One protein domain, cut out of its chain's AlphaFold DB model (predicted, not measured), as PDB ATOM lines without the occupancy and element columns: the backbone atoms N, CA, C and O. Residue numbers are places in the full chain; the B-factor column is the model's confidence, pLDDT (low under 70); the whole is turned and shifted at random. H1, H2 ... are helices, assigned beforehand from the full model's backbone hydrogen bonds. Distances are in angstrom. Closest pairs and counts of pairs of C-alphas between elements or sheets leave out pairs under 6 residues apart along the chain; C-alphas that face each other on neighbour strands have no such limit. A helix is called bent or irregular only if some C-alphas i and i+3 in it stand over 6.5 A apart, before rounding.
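What this domain is: This is residues 101 to 241 of the 303 residues of an uncharacterized protein of Deltaproteobacteria bacterium (UniProt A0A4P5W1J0). This is a compact cluster of eight mostly short helices: H2 touches H3, H4, H5, H7 and H8, H1 packs crosswise on H4 and on the last part of H7, about perpendicular to both, and H4 and H5 have their centres nearest the middle. H6 and the first part of H7 make a corner at one end of the longest axis, H8 ends the other, and a long link, residues 169 to 185, runs over the outside from H4 to H5. The printed part has 141 residues, with helices H1 to H8 in chain order and no named strand; the class is all helix. The radius of gyration of the C-alphas is 14.2 A, and the C-alphas span 42 by 36 by 25 A.

How they stand to each other: Begin at H1, residues 107 to 115, and go on to the hub, H2, residues 120 to 130; the two are close but not clearly touching, with C-alphas 115 and 123 closest at 6.7 A. H2 forms a helical hairpin with H3, residues 136 to 144, closest at Ala 129 and Val 139, 5.8 A, at a shallow tilt of 28 degrees. H4, residues 151 to 168, touches H2 with residues 153 to 157 alone, closest at Val 122 and Ala 156, 5.3 A. With residues 160 to 168 alone, H4 touches H1, about perpendicular at 83 degrees, closest at Val 114 and Ala 163, 6.0 A. H5, residues 186 to 191, touches H2 at Tyr 130 and Ala 191, 4.7 A. H6, residues 197 to 207, touches no helix; its closest C-alpha pair with H5 is Glu 200 and Tyr 189, 6.8 A. H7, residues 211 to 228, touches H5 at a shallow tilt of 30 degrees, the same way, closest at Glu 190 and Ala 224, 5.9 A. H8, residues 233 to 240, touches H2, closest at Arg 124 and Val 236, 6.1 A, and is apart from H7. Every O i to N i+4 pair is within hydrogen-bond range in H1 to H6 and H8; in H7 12 of 14 are.

Where its parts are: Find C-alpha 107 at (161.440, 288.745, 313.246), where H1 begins. H4 runs 24.8 A from C-alpha 151 at (160.936, 312.244, 310.425), and H7 24.4 A. H7 is irregular: C-alphas 219 and 222 are 7.4 A apart, with a kink of 52 degrees near residue 222. H8 ends at C-alpha 240, (140.773, 298.893, 315.284).

The domain as a whole: Look for the two C-alphas farthest apart at Thr 209 and Ala 241, 45.4 A. The printed part has no cut, and its one long link joins H4 to H5. The mean pLDDT of the printed part is 94.2; residues 240 to 241 are under 70.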
ATOM      1  N   LEU A 101     171.272 287.681 315.258       93.62
ATOM      2  CA  LEU A 101     170.811 288.841 316.029       93.62
ATOM      3  C   LEU A 101     169.443 288.596 316.683       93.62
ATOM      4  O   LEU A 101     169.198 289.010 317.813       93.62
ATOM      5  N   THR A 102     168.558 287.874 315.995       95.31
ATOM      6  CA  THR A 102     167.251 287.465 316.539       95.31
ATOM      7  C   THR A 102     167.331 286.290 317.525       95.31
ATOM      8  O   THR A 102     166.324 285.936 318.146       95.31
ATOM      9  N   GLY A 103     168.502 285.656 317.669       94.69
ATOM     10  CA  GLY A 103     168.655 284.388 318.387       94.69
ATOM     11  C   GLY A 103     167.946 283.219 317.692       94.69
ATOM     12  O   GLY A 103     167.477 282.307 318.363       94.69
ATOM     13  N   GLY A 104     167.800 283.276 316.363       95.31
ATOM     14  CA  GLY A 104     167.070 282.279 315.573       95.31
ATOM     15  C   GLY A 104     165.541 282.347 315.685       95.31
ATOM     16  O   GLY A 104     164.866 281.451 315.188       95.31
ATOM     17  N   ARG A 105     164.986 283.392 316.314       97.31
ATOM     18  CA  ARG A 105     163.532 283.621 316.425       97.31
ATOM     19  C   ARG A 105     162.997 284.381 315.211       97.31
ATOM     20  O   ARG A 105     163.736 285.149 314.604       97.31
ATOM     21  N   SER A 106     161.713 284.211 314.903       97.75
ATOM     22  CA  SER A 106     161.018 284.950 313.839       97.75
ATOM     23  C   SER A 106     161.035 286.468 314.100       97.75
ATOM     24  O   SER A 106     160.492 286.913 315.119       97.75
ATOM     25  N   PRO A 107     161.623 287.294 313.209       98.12
ATOM     26  CA  PRO A 107     161.440 288.745 313.246       98.12
ATOM     27  C   PRO A 107     159.970 289.189 313.327       98.12
ATOM     28  O   PRO A 107     159.656 290.132 314.058       98.12
ATOM     29  N   THR A 108     159.063 288.517 312.611       98.38
ATOM     30  CA  THR A 108     157.621 288.786 312.651       98.38
ATOM     31  C   THR A 108     157.043 288.558 314.046       98.38
ATOM     32  O   THR A 108     156.360 289.443 314.564       98.38
ATOM     33  N   GLU A 109     157.332 287.421 314.680       97.94
ATOM     34  CA  GLU A 109     156.861 287.124 316.040       97.94
ATOM     35  C   GLU A 109     157.412 288.128 317.058       97.94
ATOM     36  O   GLU A 109     156.670 288.614 317.913       97.94
ATOM     37  N   LEU A 110     158.688 288.506 316.934       98.44
ATOM     38  CA  LEU A 110     159.319 289.500 317.806       98.44
ATOM     39  C   LEU A 110     158.653 290.877 317.675       98.44
ATOM     40  O   LEU A 110     158.360 291.519 318.684       98.44
ATOM     41  N   LEU A 111     158.362 291.322 316.446       98.50
ATOM     42  CA  LEU A 111     157.632 292.570 316.200       98.50
ATOM     43  C   LEU A 111     156.217 292.522 316.783       98.50
ATOM     44  O   LEU A 111     155.766 293.490 317.394       98.50
ATOM     45  N   GLN A 112     155.520 291.394 316.644       97.25
ATOM     46  CA  GLN A 112     154.176 291.215 317.195       97.25
ATOM     47  C   GLN A 112     154.169 291.180 318.727       97.25
ATOM     48  O   GLN A 112     153.264 291.748 319.338       97.25
ATOM     49  N   GLN A 113     155.184 290.573 319.349       96.25
ATOM     50  CA  GLN A 113     155.363 290.558 320.802       96.25
ATOM     51  C   GLN A 113     155.486 291.980 321.365       96.25
ATOM     52  O   GLN A 113     154.889 292.292 322.397       96.25
ATOM     53  N   VAL A 114     156.254 292.847 320.698       97.50
ATOM     54  CA  VAL A 114     156.502 294.214 321.182       97.50
ATOM     55  C   VAL A 114     155.483 295.235 320.688       97.50
ATOM     56  O   VAL A 114     155.452 296.346 321.209       97.50
ATOM     57  N   ALA A 115     154.607 294.885 319.741       96.81
ATOM     58  CA  ALA A 115     153.628 295.813 319.174       96.81
ATOM     59  C   ALA A 115     152.722 296.456 320.239       96.81
ATOM     60  O   ALA A 115     152.426 297.640 320.150       96.81
ATOM     61  N   GLY A 116     152.337 295.710 321.283       94.00
ATOM     62  CA  GLY A 116     151.546 296.238 322.405       94.00
ATOM     63  C   GLY A 116     152.306 297.181 323.351       94.00
ATOM     64  O   GLY A 116     151.711 297.714 324.280       94.00
ATOM     65  N   ARG A 117     153.618 297.361 323.152       95.88
ATOM     66  CA  ARG A 117     154.466 298.328 323.873       95.88
ATOM     67  C   ARG A 117     154.660 299.630 323.098       95.88
ATOM     68  O   ARG A 117     155.223 300.574 323.639       95.88
ATOM     69  N   LEU A 118     154.237 299.662 321.838       96.75
ATOM     70  CA  LEU A 118     154.299 300.838 320.986       96.75
ATOM     71  C   LEU A 118     152.954 301.561 321.024       96.75
ATOM     72  O   LEU A 118     151.900 300.931 321.109       96.75
ATOM     73  N   GLU A 119     152.991 302.884 320.893       95.62
ATOM     74  CA  GLU A 119     151.773 303.672 320.721       95.62
ATOM     75  C   GLU A 119     150.987 303.187 319.487       95.62
ATOM     76  O   GLU A 119     151.590 302.936 318.436       95.62
ATOM     77  N   PRO A 120     149.644 303.098 319.535       95.38
ATOM     78  CA  PRO A 120     148.853 302.624 318.395       95.38
ATOM     79  C   PRO A 120     149.106 303.415 317.103       95.38
ATOM     80  O   PRO A 120     149.114 302.847 316.008       95.38
ATOM     81  N   GLY A 121     149.365 304.724 317.225       96.12
ATOM     82  CA  GLY A 121     149.764 305.585 316.108       96.12
ATOM     83  C   GLY A 121     151.097 305.171 315.476       96.12
ATOM     84  O   GLY A 121     151.187 305.103 314.254       96.12
ATOM     85  N   VAL A 122     152.091 304.794 316.291       97.12
ATOM     86  CA  VAL A 122     153.399 304.287 315.837       97.12
ATOM     87  C   VAL A 122     153.232 302.984 315.057       97.12
ATOM     88  O   VAL A 122     153.783 302.852 313.968       97.12
ATOM     89  N   VAL A 123     152.439 302.037 315.570       97.94
ATOM     90  CA  VAL A 123     152.204 300.749 314.892       97.94
ATOM     91  C   VAL A 123     151.510 300.957 313.545       97.94
ATOM     92  O   VAL A 123     151.908 300.353 312.546       97.94
ATOM     93  N   ARG A 124     150.501 301.836 313.494       97.50
ATOM     94  CA  ARG A 124     149.815 302.202 312.246       97.50
ATOM     95  C   ARG A 124     150.761 302.861 311.247       97.50
ATOM     96  O   ARG A 124     150.773 302.454 310.089       97.50
ATOM     97  N   LEU A 125     151.572 303.819 311.698       98.19
ATOM     98  CA  LEU A 125     152.529 304.519 310.845       98.19
ATOM     99  C   LEU A 125     153.584 303.564 310.277       98.19
ATOM    100  O   LEU A 125     153.831 303.602 309.080       98.19
ATOM    101  N   LEU A 126     154.163 302.673 311.091       98.25
ATOM    102  CA  LEU A 126     155.126 301.672 310.611       98.25
ATOM    103  C   LEU A 126     154.500 300.699 309.616       98.25
ATOM    104  O   LEU A 126     155.110 300.391 308.596       98.25
ATOM    105  N   THR A 127     153.276 300.240 309.894       98.00
ATOM    106  CA  THR A 127     152.554 299.339 308.986       98.00
ATOM    107  C   THR A 127     152.344 300.003 307.629       98.00
ATOM    108  O   THR A 127     152.668 299.402 306.614       98.00
ATOM    109  N   ALA A 128     151.870 301.251 307.607       97.69
ATOM    110  CA  ALA A 128     151.666 302.004 306.373       97.69
ATOM    111  C   ALA A 128     152.991 302.323 305.655       97.69
ATOM    112  O   ALA A 128     153.111 302.134 304.449       97.69
ATOM    113  N   ALA A 129     154.011 302.767 306.393       97.69
ATOM    114  CA  ALA A 129     155.283 303.196 305.822       97.69
ATOM    115  C   ALA A 129     156.094 302.051 305.198       97.69
ATOM    116  O   ALA A 129     156.815 302.292 304.237       97.69
ATOM    117  N   TYR A 130     155.984 300.816 305.696       97.88
ATOM    118  CA  TYR A 130     156.715 299.669 305.137       97.88
ATOM    119  C   TYR A 130     155.893 298.840 304.138       97.88
ATOM    120  O   TYR A 130     156.452 297.974 303.477       97.88
ATOM    121  N   ASP A 131     154.599 299.104 303.978       96.06
ATOM    122  CA  ASP A 131     153.756 298.430 302.985       96.06
ATOM    123  C   ASP A 131     153.825 299.164 301.640       96.06
ATOM    124  O   ASP A 131     153.360 300.294 301.557       96.06
ATOM    125  N   SER A 132     154.401 298.567 300.591       91.69
ATOM    126  CA  SER A 132     154.571 299.225 299.281       91.69
ATOM    127  C   SER A 132     153.259 299.624 298.610       91.69
ATOM    128  O   SER A 132     153.258 300.524 297.774       91.69
ATOM    129  N   GLU A 133     152.152 298.983 298.984       93.88
ATOM    130  CA  GLU A 133     150.843 299.216 298.375       93.88
ATOM    131  C   GLU A 133     150.134 300.449 298.951       93.88
ATOM    132  O   GLU A 133     149.155 300.927 298.377       93.88
ATOM    133  N   VAL A 134     150.611 300.987 300.081       96.31
ATOM    134  CA  VAL A 134     150.005 302.166 300.713       96.31
ATOM    135  C   VAL A 134     150.514 303.451 300.038       96.31
ATOM    136  O   VAL A 134     151.728 303.693 300.021       96.31
ATOM    137  N   PRO A 135     149.636 304.326 299.514       95.75
ATOM    138  CA  PRO A 135     150.054 305.580 298.888       95.75
ATOM    139  C   PRO A 135     150.849 306.483 299.842       95.75
ATOM    140  O   PRO A 135     150.599 306.519 301.050       95.75
ATOM    141  N   LEU A 136     151.816 307.234 299.309       94.69
ATOM    142  CA  LEU A 136     152.664 308.119 300.118       94.69
ATOM    143  C   LEU A 136     151.845 309.214 300.816       94.69
ATOM    144  O   LEU A 136     152.187 309.633 301.921       94.69
ATOM    145  N   GLU A 137     150.757 309.657 300.197       96.44
ATOM    146  CA  GLU A 137     149.829 310.647 300.737       96.44
ATOM    147  C   GLU A 137     149.198 310.159 302.044       96.44
ATOM    148  O   GLU A 137     149.113 310.914 303.011       96.44
ATOM    149  N   GLU A 138     148.826 308.876 302.112       96.56
ATOM    150  CA  GLU A 138     148.271 308.270 303.323       96.56
ATOM    151  C   GLU A 138     149.330 308.176 304.429       96.56
ATOM    152  O   GLU A 138     149.074 308.564 305.569       96.56
ATOM    153  N   VAL A 139     150.548 307.738 304.091       97.00
ATOM    154  CA  VAL A 139     151.671 307.707 305.046       97.00
ATOM    155  C   VAL A 139     151.971 309.111 305.582       97.00
ATOM    156  O   VAL A 139     152.196 309.284 306.780       97.00
ATOM    157  N   THR A 140     151.940 310.117 304.707       97.06
ATOM    158  CA  THR A 140     152.187 311.519 305.065       97.06
ATOM    159  C   THR A 140     151.117 312.030 306.021       97.06
ATOM    160  O   THR A 140     151.467 312.561 307.072       97.06
ATOM    161  N   ALA A 141     149.837 311.779 305.731       97.25
ATOM    162  CA  ALA A 141     148.727 312.164 306.602       97.25
ATOM    163  C   ALA A 141     148.820 311.518 307.998       97.25
ATOM    164  O   ALA A 141     148.556 312.167 309.010       97.25
ATOM    165  N   LEU A 142     149.250 310.252 308.085       96.56
ATOM    166  CA  LEU A 142     149.496 309.592 309.375       96.56
ATOM    167  C   LEU A 142     150.645 310.241 310.155       96.56
ATOM    168  O   LEU A 142     150.594 310.309 311.384       96.56
ATOM    169  N   ALA A 143     151.673 310.712 309.452       97.19
ATOM    170  CA  ALA A 143     152.866 311.305 310.038       97.19
ATOM    171  C   ALA A 143     152.668 312.749 310.535       97.19
ATOM    172  O   ALA A 143     153.433 313.183 311.397       97.19
ATOM    173  N   GLU A 144     151.677 313.500 310.035       95.81
ATOM    174  CA  GLU A 144     151.490 314.934 310.343       95.81
ATOM    175  C   GLU A 144     151.431 315.225 311.846       95.81
ATOM    176  O   GLU A 144     152.120 316.111 312.347       95.81
ATOM    177  N   THR A 145     150.668 314.424 312.591       90.00
ATOM    178  CA  THR A 145     150.507 314.597 314.047       90.00
ATOM    179  C   THR A 145     151.715 314.115 314.859       90.00
ATOM    180  O   THR A 145     151.768 314.319 316.069       90.00
ATOM    181  N   MET A 146     152.699 313.496 314.200       93.38
ATOM    182  CA  MET A 146     153.868 312.847 314.801       93.38
ATOM    183  C   MET A 146     155.193 313.515 314.392       93.38
ATOM    184  O   MET A 146     156.254 312.902 314.495       93.38
ATOM    185  N   GLY A 147     155.141 314.764 313.918       92.06
ATOM    186  CA  GLY A 147     156.321 315.534 313.502       92.06
ATOM    187  C   GLY A 147     156.592 315.537 311.995       92.06
ATOM    188  O   GLY A 147     157.613 316.068 311.571       92.06
ATOM    189  N   GLY A 148     155.682 314.986 311.186       94.94
ATOM    190  CA  GLY A 148     155.731 315.043 309.725       94.94
ATOM    191  C   GLY A 148     156.610 313.973 309.073       94.94
ATOM    192  O   GLY A 148     157.470 313.346 309.692       94.94
ATOM    193  N   TYR A 149     156.374 313.734 307.785       94.69
ATOM    194  CA  TYR A 149     157.147 312.786 306.982       94.69
ATOM    195  C   TYR A 149     158.447 313.433 306.459       94.69
ATOM    196  O   TYR A 149     158.399 314.589 306.038       94.69
ATOM    197  N   PRO A 150     159.601 312.730 306.430       94.81
ATOM    198  CA  PRO A 150     159.827 311.335 306.840       94.81
ATOM    199  C   PRO A 150     160.250 311.152 308.311       94.81
ATOM    200  O   PRO A 150     160.418 310.025 308.781       94.81
ATOM    201  N   PHE A 151     160.398 312.242 309.062       95.44
ATOM    202  CA  PHE A 151     160.936 312.244 310.425       95.44
ATOM    203  C   PHE A 151     160.108 311.421 311.430       95.44
ATOM    204  O   PHE A 151     160.668 310.673 312.231       95.44
ATOM    205  N   ALA A 152     158.778 311.471 311.343       96.94
ATOM    206  CA  ALA A 152     157.882 310.658 312.166       96.94
ATOM    207  C   ALA A 152     158.116 309.149 311.977       96.94
ATOM    208  O   ALA A 152     158.038 308.378 312.936       96.94
ATOM    209  N   VAL A 153     158.444 308.717 310.752       97.62
ATOM    210  CA  VAL A 153     158.737 307.308 310.453       97.62
ATOM    211  C   VAL A 153     160.065 306.902 311.086       97.62
ATOM    212  O   VAL A 153     160.159 305.817 311.656       97.62
ATOM    213  N   LEU A 154     161.072 307.783 311.071       97.50
ATOM    214  CA  LEU A 154     162.342 307.544 311.764       97.50
ATOM    215  C   LEU A 154     162.123 307.390 313.274       97.50
ATOM    216  O   LEU A 154     162.608 306.431 313.875       97.50
ATOM    217  N   HIS A 155     161.344 308.287 313.883       96.75
ATOM    218  CA  HIS A 155     160.952 308.184 315.290       96.75
ATOM    219  C   HIS A 155     160.264 306.852 315.604       96.75
ATOM    220  O   HIS A 155     160.631 306.169 316.561       96.75
ATOM    221  N   ALA A 156     159.287 306.468 314.784       97.38
ATOM    222  CA  ALA A 156     158.552 305.222 314.927       97.38
ATOM    223  C   ALA A 156     159.475 303.995 314.802       97.38
ATOM    224  O   ALA A 156     159.395 303.065 315.608       97.38
ATOM    225  N   ARG A 157     160.410 304.021 313.845       97.38
ATOM    226  CA  ARG A 157     161.414 302.973 313.621       97.38
ATOM    227  C   ARG A 157     162.347 302.827 314.825       97.38
ATOM    228  O   ARG A 157     162.591 301.710 315.273       97.38
ATOM    229  N   LEU A 158     162.818 303.934 315.404       97.06
ATOM    230  CA  LEU A 158     163.627 303.909 316.630       97.06
ATOM    231  C   LEU A 158     162.835 303.407 317.843       97.06
ATOM    232  O   LEU A 158     163.379 302.658 318.652       97.06
ATOM    233  N   ALA A 159     161.551 303.758 317.958       97.00
ATOM    234  CA  ALA A 159     160.681 303.232 319.009       97.00
ATOM    235  C   ALA A 159     160.533 301.704 318.904       97.00
ATOM    236  O   ALA A 159     160.696 301.006 319.905       97.00
ATOM    237  N   ALA A 160     160.323 301.170 317.695       97.69
ATOM    238  CA  ALA A 160     160.306 299.726 317.459       97.69
ATOM    239  C   ALA A 160     161.652 299.069 317.806       97.69
ATOM    240  O   ALA A 160     161.672 298.046 318.493       97.69
ATOM    241  N   LYS A 161     162.779 299.675 317.400       97.81
ATOM    242  CA  LYS A 161     164.125 299.173 317.723       97.81
ATOM    243  C   LYS A 161     164.367 299.108 319.238       97.81
ATOM    244  O   LYS A 161     164.842 298.087 319.735       97.81
ATOM    245  N   ARG A 162     163.980 300.147 319.988       97.31
ATOM    246  CA  ARG A 162     164.061 300.168 321.462       97.31
ATOM    247  C   ARG A 162     163.163 299.116 322.097       97.31
ATOM    248  O   ARG A 162     163.637 298.353 322.927       97.31
ATOM    249  N   ALA A 163     161.912 298.995 321.659       97.56
ATOM    250  CA  ALA A 163     160.997 297.993 322.204       97.56
ATOM    251  C   ALA A 163     161.508 296.555 321.980       97.56
ATOM    252  O   ALA A 163     161.436 295.723 322.883       97.56
ATOM    253  N   LEU A 164     162.085 296.267 320.809       98.25
ATOM    254  CA  LEU A 164     162.743 294.989 320.512       98.25
ATOM    255  C   LEU A 164     163.955 294.725 321.424       98.25
ATOM    256  O   LEU A 164     164.118 293.604 321.914       98.25
ATOM    257  N   ARG A 165     164.782 295.742 321.695       97.44
ATOM    258  CA  ARG A 165     165.896 295.636 322.652       97.44
ATOM    259  C   ARG A 165     165.384 295.360 324.066       97.44
ATOM    260  O   ARG A 165     165.746 294.353 324.670       97.44
ATOM    261  N   ASP A 166     164.504 296.226 324.553       96.81
ATOM    262  CA  ASP A 166     164.125 296.322 325.965       96.81
ATOM    263  C   ASP A 166     163.129 295.230 326.389       96.81
ATOM    264  O   ASP A 166     163.066 294.861 327.562       96.81
ATOM    265  N   HIS A 167     162.350 294.685 325.446       97.50
ATOM    266  CA  HIS A 167     161.278 293.726 325.749       97.50
ATOM    267  C   HIS A 167     161.371 292.394 325.005       97.50
ATOM    268  O   HIS A 167     160.703 291.440 325.406       97.50
ATOM    269  N   ALA A 168     162.179 292.303 323.945       96.81
ATOM    270  CA  ALA A 168     162.393 291.053 323.215       96.81
ATOM    271  C   ALA A 168     163.844 290.543 323.291       96.81
ATOM    272  O   ALA A 168     164.128 289.451 322.790       96.81
ATOM    273  N   GLY A 169     164.749 291.277 323.949       95.56
ATOM    274  CA  GLY A 169     166.138 290.866 324.165       95.56
ATOM    275  C   GLY A 169     166.972 290.838 322.884       95.56
ATOM    276  O   GLY A 169     167.890 290.030 322.769       95.56
ATOM    277  N   VAL A 170     166.626 291.661 321.889       97.38
ATOM    278  CA  VAL A 170     167.426 291.800 320.664       97.38
ATOM    279  C   VAL A 170     168.640 292.677 320.968       97.38
ATOM    280  O   VAL A 170     168.496 293.840 321.344       97.38
ATOM    281  N   ALA A 171     169.842 292.120 320.815       94.75
ATOM    282  CA  ALA A 171     171.099 292.758 321.207       94.75
ATOM    283  C   ALA A 171     171.595 293.775 320.164       94.75
ATOM    284  O   ALA A 171     172.668 293.619 319.583       94.75
ATOM    285  N   PHE A 172     170.797 294.810 319.909       96.06
ATOM    286  CA  PHE A 172     171.225 295.940 319.097       96.06
ATOM    287  C   PHE A 172     172.355 296.701 319.774       96.06
ATOM    288  O   PHE A 172     172.278 297.008 320.966       96.06
ATOM    289  N   THR A 173     173.370 297.056 318.999       92.75
ATOM    290  CA  THR A 173     174.469 297.893 319.482       92.75
ATOM    291  C   THR A 173     174.276 299.359 319.106       92.75
ATOM    292  O   THR A 173     174.736 300.226 319.840       92.75
ATOM    293  N   GLU A 174     173.529 299.645 318.034       90.88
ATOM    294  CA  GLU A 174     173.229 301.010 317.594       90.88
ATOM    295  C   GLU A 174     171.787 301.385 317.948       90.88
ATOM    296  O   GLU A 174     170.857 301.121 317.189       90.88
ATOM    297  N   VAL A 175     171.556 301.989 319.113       89.62
ATOM    298  CA  VAL A 175     170.214 302.454 319.506       89.62
ATOM    299  C   VAL A 175     170.295 303.897 319.991       89.62
ATOM    300  O   VAL A 175     170.432 304.120 321.191       89.62
ATOM    301  N   PRO A 176     170.218 304.882 319.076       85.50
ATOM    302  CA  PRO A 176     170.260 306.293 319.443       85.50
ATOM    303  C   PRO A 176     169.129 306.659 320.410       85.50
ATOM    304  O   PRO A 176     167.993 306.200 320.238       85.50
ATOM    305  N   ASP A 177     169.402 307.530 321.383       79.81
ATOM    306  CA  ASP A 177     168.398 308.031 322.340       79.81
ATOM    307  C   ASP A 177     167.462 309.071 321.712       79.81
ATOM    308  O   ASP A 177     166.258 309.101 321.984       79.81
ATOM    309  N   SER A 178     167.981 309.860 320.773       81.75
ATOM    310  CA  SER A 178     167.227 310.838 319.992       81.75
ATOM    311  C   SER A 178     167.426 310.609 318.494       81.75
ATOM    312  O   SER A 178     168.536 310.276 318.074       81.75
ATOM    313  N   PRO A 179     166.390 310.803 317.667       85.44
ATOM    314  CA  PRO A 179     166.555 310.757 316.223       85.44
ATOM    315  C   PRO A 179     167.408 311.919 315.730       85.44
ATOM    316  O   PRO A 179     167.226 313.062 316.144       85.44
ATOM    317  N   ASN A 180     168.298 311.610 314.792       89.94
ATOM    318  CA  ASN A 180     169.003 312.598 313.994       89.94
ATOM    319  C   ASN A 180     168.204 312.853 312.706       89.94
ATOM    320  O   ASN A 180     167.897 311.909 311.977       89.94
ATOM    321  N   LEU A 181     167.879 314.117 312.426       89.38
ATOM    322  CA  LEU A 181     167.142 314.514 311.224       89.38
ATOM    323  C   LEU A 181     167.871 314.113 309.932       89.38
ATOM    324  O   LEU A 181     167.213 313.758 308.956       89.38
ATOM    325  N   ASP A 182     169.204 314.073 309.941       90.94
ATOM    326  CA  ASP A 182     169.999 313.650 308.782       90.94
ATOM    327  C   ASP A 182     169.762 312.172 308.423       90.94
ATOM    328  O   ASP A 182     169.940 311.765 307.278       90.94
ATOM    329  N   LEU A 183     169.290 311.367 309.383       93.56
ATOM    330  CA  LEU A 183     168.931 309.964 309.175       93.56
ATOM    331  C   LEU A 183     167.475 309.788 308.723       93.56
ATOM    332  O   LEU A 183     167.016 308.659 308.585       93.56
ATOM    333  N   ALA A 184     166.710 310.855 308.477       93.38
ATOM    334  CA  ALA A 184     165.316 310.722 308.049       93.38
ATOM    335  C   ALA A 184     165.111 309.915 306.739       93.38
ATOM    336  O   ALA A 184     164.061 309.279 306.612       93.38
ATOM    337  N   PRO A 185     166.076 309.834 305.794       95.12
ATOM    338  CA  PRO A 185     165.982 308.923 304.649       95.12
ATOM    339  C   PRO A 185     166.127 307.427 304.994       95.12
ATOM    340  O   PRO A 185     165.710 306.584 304.203       95.12
ATOM    341  N   LEU A 186     166.680 307.070 306.159       96.38
ATOM    342  CA  LEU A 186     166.907 305.680 306.582       96.38
ATOM    343  C   LEU A 186     165.654 304.786 306.482       96.38
ATOM    344  O   LEU A 186     165.700 303.780 305.772       96.38
ATOM    345  N   PRO A 187     164.520 305.109 307.134       96.75
ATOM    346  CA  PRO A 187     163.331 304.264 307.048       96.75
ATOM    347  C   PRO A 187     162.770 304.166 305.623       96.75
ATOM    348  O   PRO A 187     162.176 303.150 305.272       96.75
ATOM    349  N   LEU A 188     162.986 305.177 304.773       96.19
ATOM    350  CA  LEU A 188     162.563 305.147 303.367       96.19
ATOM    351  C   LEU A 188     163.402 304.145 302.576       96.19
ATOM    352  O   LEU A 188     162.858 303.391 301.770       96.19
ATOM    353  N   TYR A 189     164.713 304.117 302.825       97.62
ATOM    354  CA  TYR A 189     165.618 303.127 302.250       97.62
ATOM    355  C   TYR A 189     165.230 301.702 302.660       97.62
ATOM    356  O   TYR A 189     165.104 300.812 301.816       97.62
ATOM    357  N   GLU A 190     165.006 301.483 303.957       97.50
ATOM    358  CA  GLU A 190     164.627 300.182 304.514       97.50
ATOM    359  C   GLU A 190     163.275 299.688 303.972       97.50
ATOM    360  O   GLU A 190     163.134 298.511 303.625       97.50
ATOM    361  N   ALA A 191     162.302 300.594 303.848       96.75
ATOM    362  CA  ALA A 191     160.983 300.319 303.287       96.75
ATOM    363  C   ALA A 191     160.989 300.131 301.759       96.75
ATOM    364  O   ALA A 191     159.998 299.664 301.204       96.75
ATOM    365  N   GLY A 192     162.082 300.467 301.063       95.00
ATOM    366  CA  GLY A 192     162.122 300.457 299.597       95.00
ATOM    367  C   GLY A 192     161.259 301.555 298.967       95.00
ATOM    368  O   GLY A 192     160.713 301.361 297.888       95.00
ATOM    369  N   ARG A 193     161.120 302.697 299.651       93.31
ATOM    370  CA  ARG A 193     160.281 303.844 299.262       93.31
ATOM    371  C   ARG A 193     161.065 305.063 298.779       93.31
ATOM    372  O   ARG A 193     160.492 306.140 298.625       93.31
ATOM    373  N   MET A 194     162.370 304.932 298.558       93.06
ATOM    374  CA  MET A 194     163.132 306.014 297.939       93.06
ATOM    375  C   MET A 194     162.616 306.248 296.510       93.06
ATOM    376  O   MET A 194     162.595 305.309 295.716       93.06
ATOM    377  N   PRO A 195     162.173 307.471 296.169       82.56
ATOM    378  CA  PRO A 195     161.404 307.721 294.950       82.56
ATOM    379  C   PRO A 195     162.242 307.621 293.671       82.56
ATOM    380  O   PRO A 195     161.690 307.475 292.582       82.56
ATOM    381  N   ARG A 196     163.572 307.734 293.776       90.31
ATOM    382  CA  ARG A 196     164.495 307.709 292.637       90.31
ATOM    383  C   ARG A 196     165.680 306.797 292.928       90.31
ATOM    384  O   ARG A 196     166.297 306.900 293.982       90.31
ATOM    385  N   GLU A 197     166.074 305.993 291.941       91.19
ATOM    386  CA  GLU A 197     167.273 305.137 292.012       91.19
ATOM    387  C   GLU A 197     168.545 305.949 292.316       91.19
ATOM    388  O   GLU A 197     169.420 305.503 293.057       91.19
ATOM    389  N   ALA A 198     168.624 307.182 291.805       93.94
ATOM    390  CA  ALA A 198     169.721 308.102 292.097       93.94
ATOM    391  C   ALA A 198     169.764 308.538 293.575       93.94
ATOM    392  O   ALA A 198     170.851 308.690 294.127       93.94
ATOM    393  N   GLU A 199     168.606 308.715 294.223       94.25
ATOM    394  CA  GLU A 199     168.536 309.035 295.655       94.25
ATOM    395  C   GLU A 199     168.934 307.824 296.501       94.25
ATOM    396  O   GLU A 199     169.709 307.971 297.441       94.25
ATOM    397  N   GLU A 200     168.488 306.625 296.117       95.62
ATOM    398  CA  GLU A 200     168.899 305.380 296.772       95.62
ATOM    399  C   GLU A 200     170.410 305.150 296.648       95.62
ATOM    400  O   GLU A 200     171.085 304.895 297.641       95.62
ATOM    401  N   THR A 201     170.965 305.349 295.454       95.62
ATOM    402  CA  THR A 201     172.411 305.283 295.199       95.62
ATOM    403  C   THR A 201     173.182 306.327 296.010       95.62
ATOM    404  O   THR A 201     174.238 306.027 296.567       95.62
ATOM    405  N   GLY A 202     172.674 307.561 296.081       95.44
ATOM    406  CA  GLY A 202     173.280 308.638 296.861       95.44
ATOM    407  C   GLY A 202     173.291 308.330 298.357       95.44
ATOM    408  O   GLY A 202     174.331 308.470 298.999       95.44
ATOM    409  N   PHE A 203     172.168 307.839 298.891       96.38
ATOM    410  CA  PHE A 203     172.067 307.390 300.278       96.38
ATOM    411  C   PHE A 203     173.026 306.234 300.556       96.38
ATOM    412  O   PHE A 203     173.767 306.275 301.534       96.38
ATOM    413  N   GLU A 204     173.075 305.236 299.671       96.56
ATOM    414  CA  GLU A 204     173.977 304.101 299.821       96.56
ATOM    415  C   GLU A 204     175.434 304.544 299.876       96.56
ATOM    416  O   GLU A 204     176.148 304.150 300.789       96.56
ATOM    417  N   LYS A 205     175.876 305.429 298.984       95.06
ATOM    418  CA  LYS A 205     177.242 305.969 299.026       95.06
ATOM    419  C   LYS A 205     177.501 306.814 300.272       95.06
ATOM    420  O   LYS A 205     178.602 306.760 300.816       95.06
ATOM    421  N   TRP A 206     176.507 307.560 300.748       93.75
ATOM    422  CA  TRP A 206     176.618 308.330 301.984       93.75
ATOM    423  C   TRP A 206     176.813 307.435 303.215       93.75
ATOM    424  O   TRP A 206     177.641 307.770 304.064       93.75
ATOM    425  N   MET A 207     176.174 306.258 303.272       94.00
ATOM    426  CA  MET A 207     176.375 305.294 304.366       94.00
ATOM    427  C   MET A 207     177.846 304.920 304.580       94.00
ATOM    428  O   MET A 207     178.262 304.693 305.709       94.00
ATOM    429  N   LEU A 208     178.667 304.899 303.526       92.12
ATOM    430  CA  LEU A 208     180.098 304.594 303.630       92.12
ATOM    431  C   LEU A 208     180.874 305.611 304.495       92.12
ATOM    432  O   LEU A 208     181.998 305.341 304.924       92.12
ATOM    433  N   THR A 209     180.299 306.795 304.724       89.81
ATOM    434  CA  THR A 209     180.868 307.837 305.592       89.81
ATOM    435  C   THR A 209     180.465 307.690 307.061       89.81
ATOM    436  O   THR A 209     181.125 308.274 307.917       89.81
ATOM    437  N   ASP A 210     179.456 306.864 307.356       90.81
ATOM    438  CA  ASP A 210     178.924 306.615 308.693       90.81
ATOM    439  C   ASP A 210     178.777 305.102 308.941       90.81
ATOM    440  O   ASP A 210     177.796 304.448 308.572       90.81
ATOM    441  N   MET A 211     179.783 304.525 309.599       90.38
ATOM    442  CA  MET A 211     179.779 303.096 309.921       90.38
ATOM    443  C   MET A 211     178.745 302.723 310.985       90.38
ATOM    444  O   MET A 211     178.300 301.574 311.002       90.38
ATOM    445  N   GLY A 212     178.342 303.673 311.836       92.81
ATOM    446  CA  GLY A 212     177.247 303.475 312.783       92.81
ATOM    447  C   GLY A 212     175.936 303.266 312.033       92.81
ATOM    448  O   GLY A 212     175.222 302.301 312.295       92.81
ATOM    449  N   LEU A 213     175.678 304.078 311.004       93.62
ATOM    450  CA  LEU A 213     174.522 303.910 310.125       93.62
ATOM    451  C   LEU A 213     174.541 302.574 309.362       93.62
ATOM    452  O   LEU A 213     173.521 301.884 309.318       93.62
ATOM    453  N   CYS A 214     175.686 302.172 308.790       94.69
ATOM    454  CA  CYS A 214     175.810 300.863 308.128       94.69
ATOM    455  C   CYS A 214     175.414 299.723 309.076       94.69
ATOM    456  O   CYS A 214     174.647 298.827 308.718       94.69
ATOM    457  N   LYS A 215     175.925 299.776 310.306       95.31
ATOM    458  CA  LYS A 215     175.657 298.779 311.337       95.31
ATOM    459  C   LYS A 215     174.201 298.807 311.795       95.31
ATOM    460  O   LYS A 215     173.597 297.745 311.903       95.31
ATOM    461  N   ASP A 216     173.613 299.987 311.982       96.12
ATOM    462  CA  ASP A 216     172.196 300.147 312.323       96.12
ATOM    463  C   ASP A 216     171.279 299.489 311.277       96.12
ATOM    464  O   ASP A 216     170.381 298.719 311.630       96.12
ATOM    465  N   ILE A 217     171.545 299.724 309.989       96.75
ATOM    466  CA  ILE A 217     170.803 299.112 308.877       96.75
ATOM    467  C   ILE A 217     170.992 297.599 308.849       96.75
ATOM    468  O   ILE A 217     170.023 296.853 308.705       96.75
ATOM    469  N   ALA A 218     172.233 297.134 308.988       95.88
ATOM    470  CA  ALA A 218     172.542 295.711 308.985       95.88
ATOM    471  C   ALA A 218     171.840 294.974 310.137       95.88
ATOM    472  O   ALA A 218     171.304 293.882 309.952       95.88
ATOM    473  N   GLU A 219     171.802 295.590 311.319       96.44
ATOM    474  CA  GLU A 219     171.115 295.058 312.488       96.44
ATOM    475  C   GLU A 219     169.592 295.023 312.303       96.44
ATOM    476  O   GLU A 219     168.936 294.021 312.589       96.44
ATOM    477  N   PHE A 220     168.997 296.118 311.837       97.50
ATOM    478  CA  PHE A 220     167.543 296.232 311.770       97.50
ATOM    479  C   PHE A 220     166.933 295.627 310.497       97.50
ATOM    480  O   PHE A 220     165.722 295.404 310.436       97.50
ATOM    481  N   GLY A 221     167.748 295.310 309.487       96.75
ATOM    482  CA  GLY A 221     167.298 294.899 308.157       96.75
ATOM    483  C   GLY A 221     166.303 293.733 308.141       96.75
ATOM    484  O   GLY A 221     165.353 293.758 307.356       96.75
ATOM    485  N   VAL A 222     166.456 292.746 309.032       96.94
ATOM    486  CA  VAL A 222     165.512 291.614 309.144       96.94
ATOM    487  C   VAL A 222     164.129 292.042 309.644       96.94
ATOM    488  O   VAL A 222     163.116 291.515 309.190       96.94
ATOM    489  N   PHE A 223     164.059 293.048 310.517       98.25
ATOM    490  CA  PHE A 223     162.794 293.604 310.997       98.25
ATOM    491  C   PHE A 223     162.151 294.504 309.945       98.25
ATOM    492  O   PHE A 223     160.941 294.438 309.747       98.25
ATOM    493  N   ALA A 224     162.948 295.276 309.201       98.00
ATOM    494  CA  ALA A 224     162.465 296.010 308.035       98.00
ATOM    495  C   ALA A 224     161.836 295.073 306.988       98.00
ATOM    496  O   ALA A 224     160.771 295.364 306.450       98.00
ATOM    497  N   GLN A 225     162.447 293.917 306.720       97.50
ATOM    498  CA  GLN A 225     161.883 292.898 305.822       97.50
ATOM    499  C   GLN A 225     160.575 292.310 306.338       97.50
ATOM    500  O   GLN A 225     159.626 292.181 305.563       97.50
ATOM    501  N   ALA A 226     160.507 292.000 307.629       97.94
ATOM    502  CA  ALA A 226     159.290 291.488 308.241       97.94
ATOM    503  C   ALA A 226     158.163 292.528 308.209       97.94
ATOM    504  O   ALA A 226     157.015 292.188 307.925       97.94
ATOM    505  N   MET A 227     158.477 293.810 308.426       98.25
ATOM    506  CA  MET A 227     157.504 294.897 308.290       98.25
ATOM    507  C   MET A 227     156.996 295.036 306.854       98.25
ATOM    508  O   MET A 227     155.785 295.137 306.676       98.25
ATOM    509  N   ARG A 228     157.868 294.937 305.838       97.38
ATOM    510  CA  ARG A 228     157.432 294.926 304.429       97.38
ATOM    511  C   ARG A 228     156.554 293.719 304.080       97.38
ATOM    512  O   ARG A 228     155.613 293.839 303.305       97.38
ATOM    513  N   ALA A 229     156.789 292.575 304.724       96.50
ATOM    514  CA  ALA A 229     155.911 291.404 304.637       96.50
ATOM    515  C   ALA A 229     154.615 291.524 305.468       96.50
ATOM    516  O   ALA A 229     153.804 290.597 305.494       96.50
ATOM    517  N   GLY A 230     154.389 292.651 306.150       97.06
ATOM    518  CA  GLY A 230     153.161 292.923 306.889       97.06
ATOM    519  C   GLY A 230     153.136 292.399 308.326       97.06
ATOM    520  O   GLY A 230     152.047 292.194 308.865       97.06
ATOM    521  N   ALA A 231     154.292 292.217 308.979       97.50
ATOM    522  CA  ALA A 231     154.390 291.686 310.348       97.50
ATOM    523  C   ALA A 231     153.466 292.379 311.370       97.50
ATOM    524  O   ALA A 231     152.957 291.727 312.284       97.50
ATOM    525  N   LEU A 232     153.218 293.682 311.203       96.62
ATOM    526  CA  LEU A 232     152.413 294.501 312.115       96.62
ATOM    527  C   LEU A 232     150.921 294.603 311.736       96.62
ATOM    528  O   LEU A 232     150.129 295.106 312.537       96.62
ATOM    529  N   ARG A 233     150.486 294.069 310.582       94.50
ATOM    530  CA  ARG A 233     149.085 294.174 310.113       94.50
ATOM    531  C   ARG A 233     148.083 293.602 311.125       94.50
ATOM    532  O   ARG A 233     147.044 294.207 311.389       94.50
ATOM    533  N   ALA A 234     148.414 292.472 311.751       88.00
ATOM    534  CA  ALA A 234     147.560 291.841 312.761       88.00
ATOM    535  C   ALA A 234     147.398 292.696 314.034       88.00
ATOM    536  O   ALA A 234     146.336 292.678 314.658       88.00
ATOM    537  N   ALA A 235     148.429 293.455 314.421       86.38
ATOM    538  CA  ALA A 235     148.363 294.354 315.571       86.38
ATOM    539  C   ALA A 235     147.442 295.554 315.288       86.38
ATOM    540  O   ALA A 235     146.624 295.915 316.134       86.38
ATOM    541  N   VAL A 236     147.498 296.104 314.069       86.44
ATOM    542  CA  VAL A 236     146.594 297.180 313.630       86.44
ATOM    543  C   VAL A 236     145.136 296.715 313.624       86.44
ATOM    544  O   VAL A 236     144.274 297.400 314.175       86.44
ATOM    545  N   ALA A 237     144.856 295.525 313.081       83.12
ATOM    546  CA  ALA A 237     143.502 294.970 313.045       83.12
ATOM    547  C   ALA A 237     142.893 294.813 314.452       83.12
ATOM    548  O   ALA A 237     141.731 295.154 314.669       83.12
ATOM    549  N   LYS A 238     143.689 294.366 315.434       78.88
ATOM    550  CA  LYS A 238     143.256 294.249 316.838       78.88
ATOM    551  C   LYS A 238     142.989 295.609 317.486       78.88
ATOM    552  O   LYS A 238     142.011 295.743 318.213       78.88
ATOM    553  N   SER A 239     143.813 296.618 317.199       73.00
ATOM    554  CA  SER A 239     143.619 297.976 317.726       73.00
ATOM    555  C   SER A 239     142.371 298.660 317.156       73.00
ATOM    556  O   SER A 239     141.766 299.476 317.845       73.00
ATOM    557  N   SER A 240     141.977 298.339 315.918       64.31
ATOM    558  CA  SER A 240     140.773 298.893 315.284       64.31
ATOM    559  C   SER A 240     139.472 298.210 315.727       64.31
ATOM    560  O   SER A 240     138.399 298.763 315.508       64.31
ATOM    561  N   ALA A 241     139.547 297.017 316.325       57.34
ATOM    562  CA  ALA A 241     138.390 296.223 316.741       57.34
ATOM    563  C   ALA A 241     137.948 296.473 318.200       57.34
ATOM    564  O   ALA A 241     137.074 295.765 318.703       57.34
TER     565      ALA A 241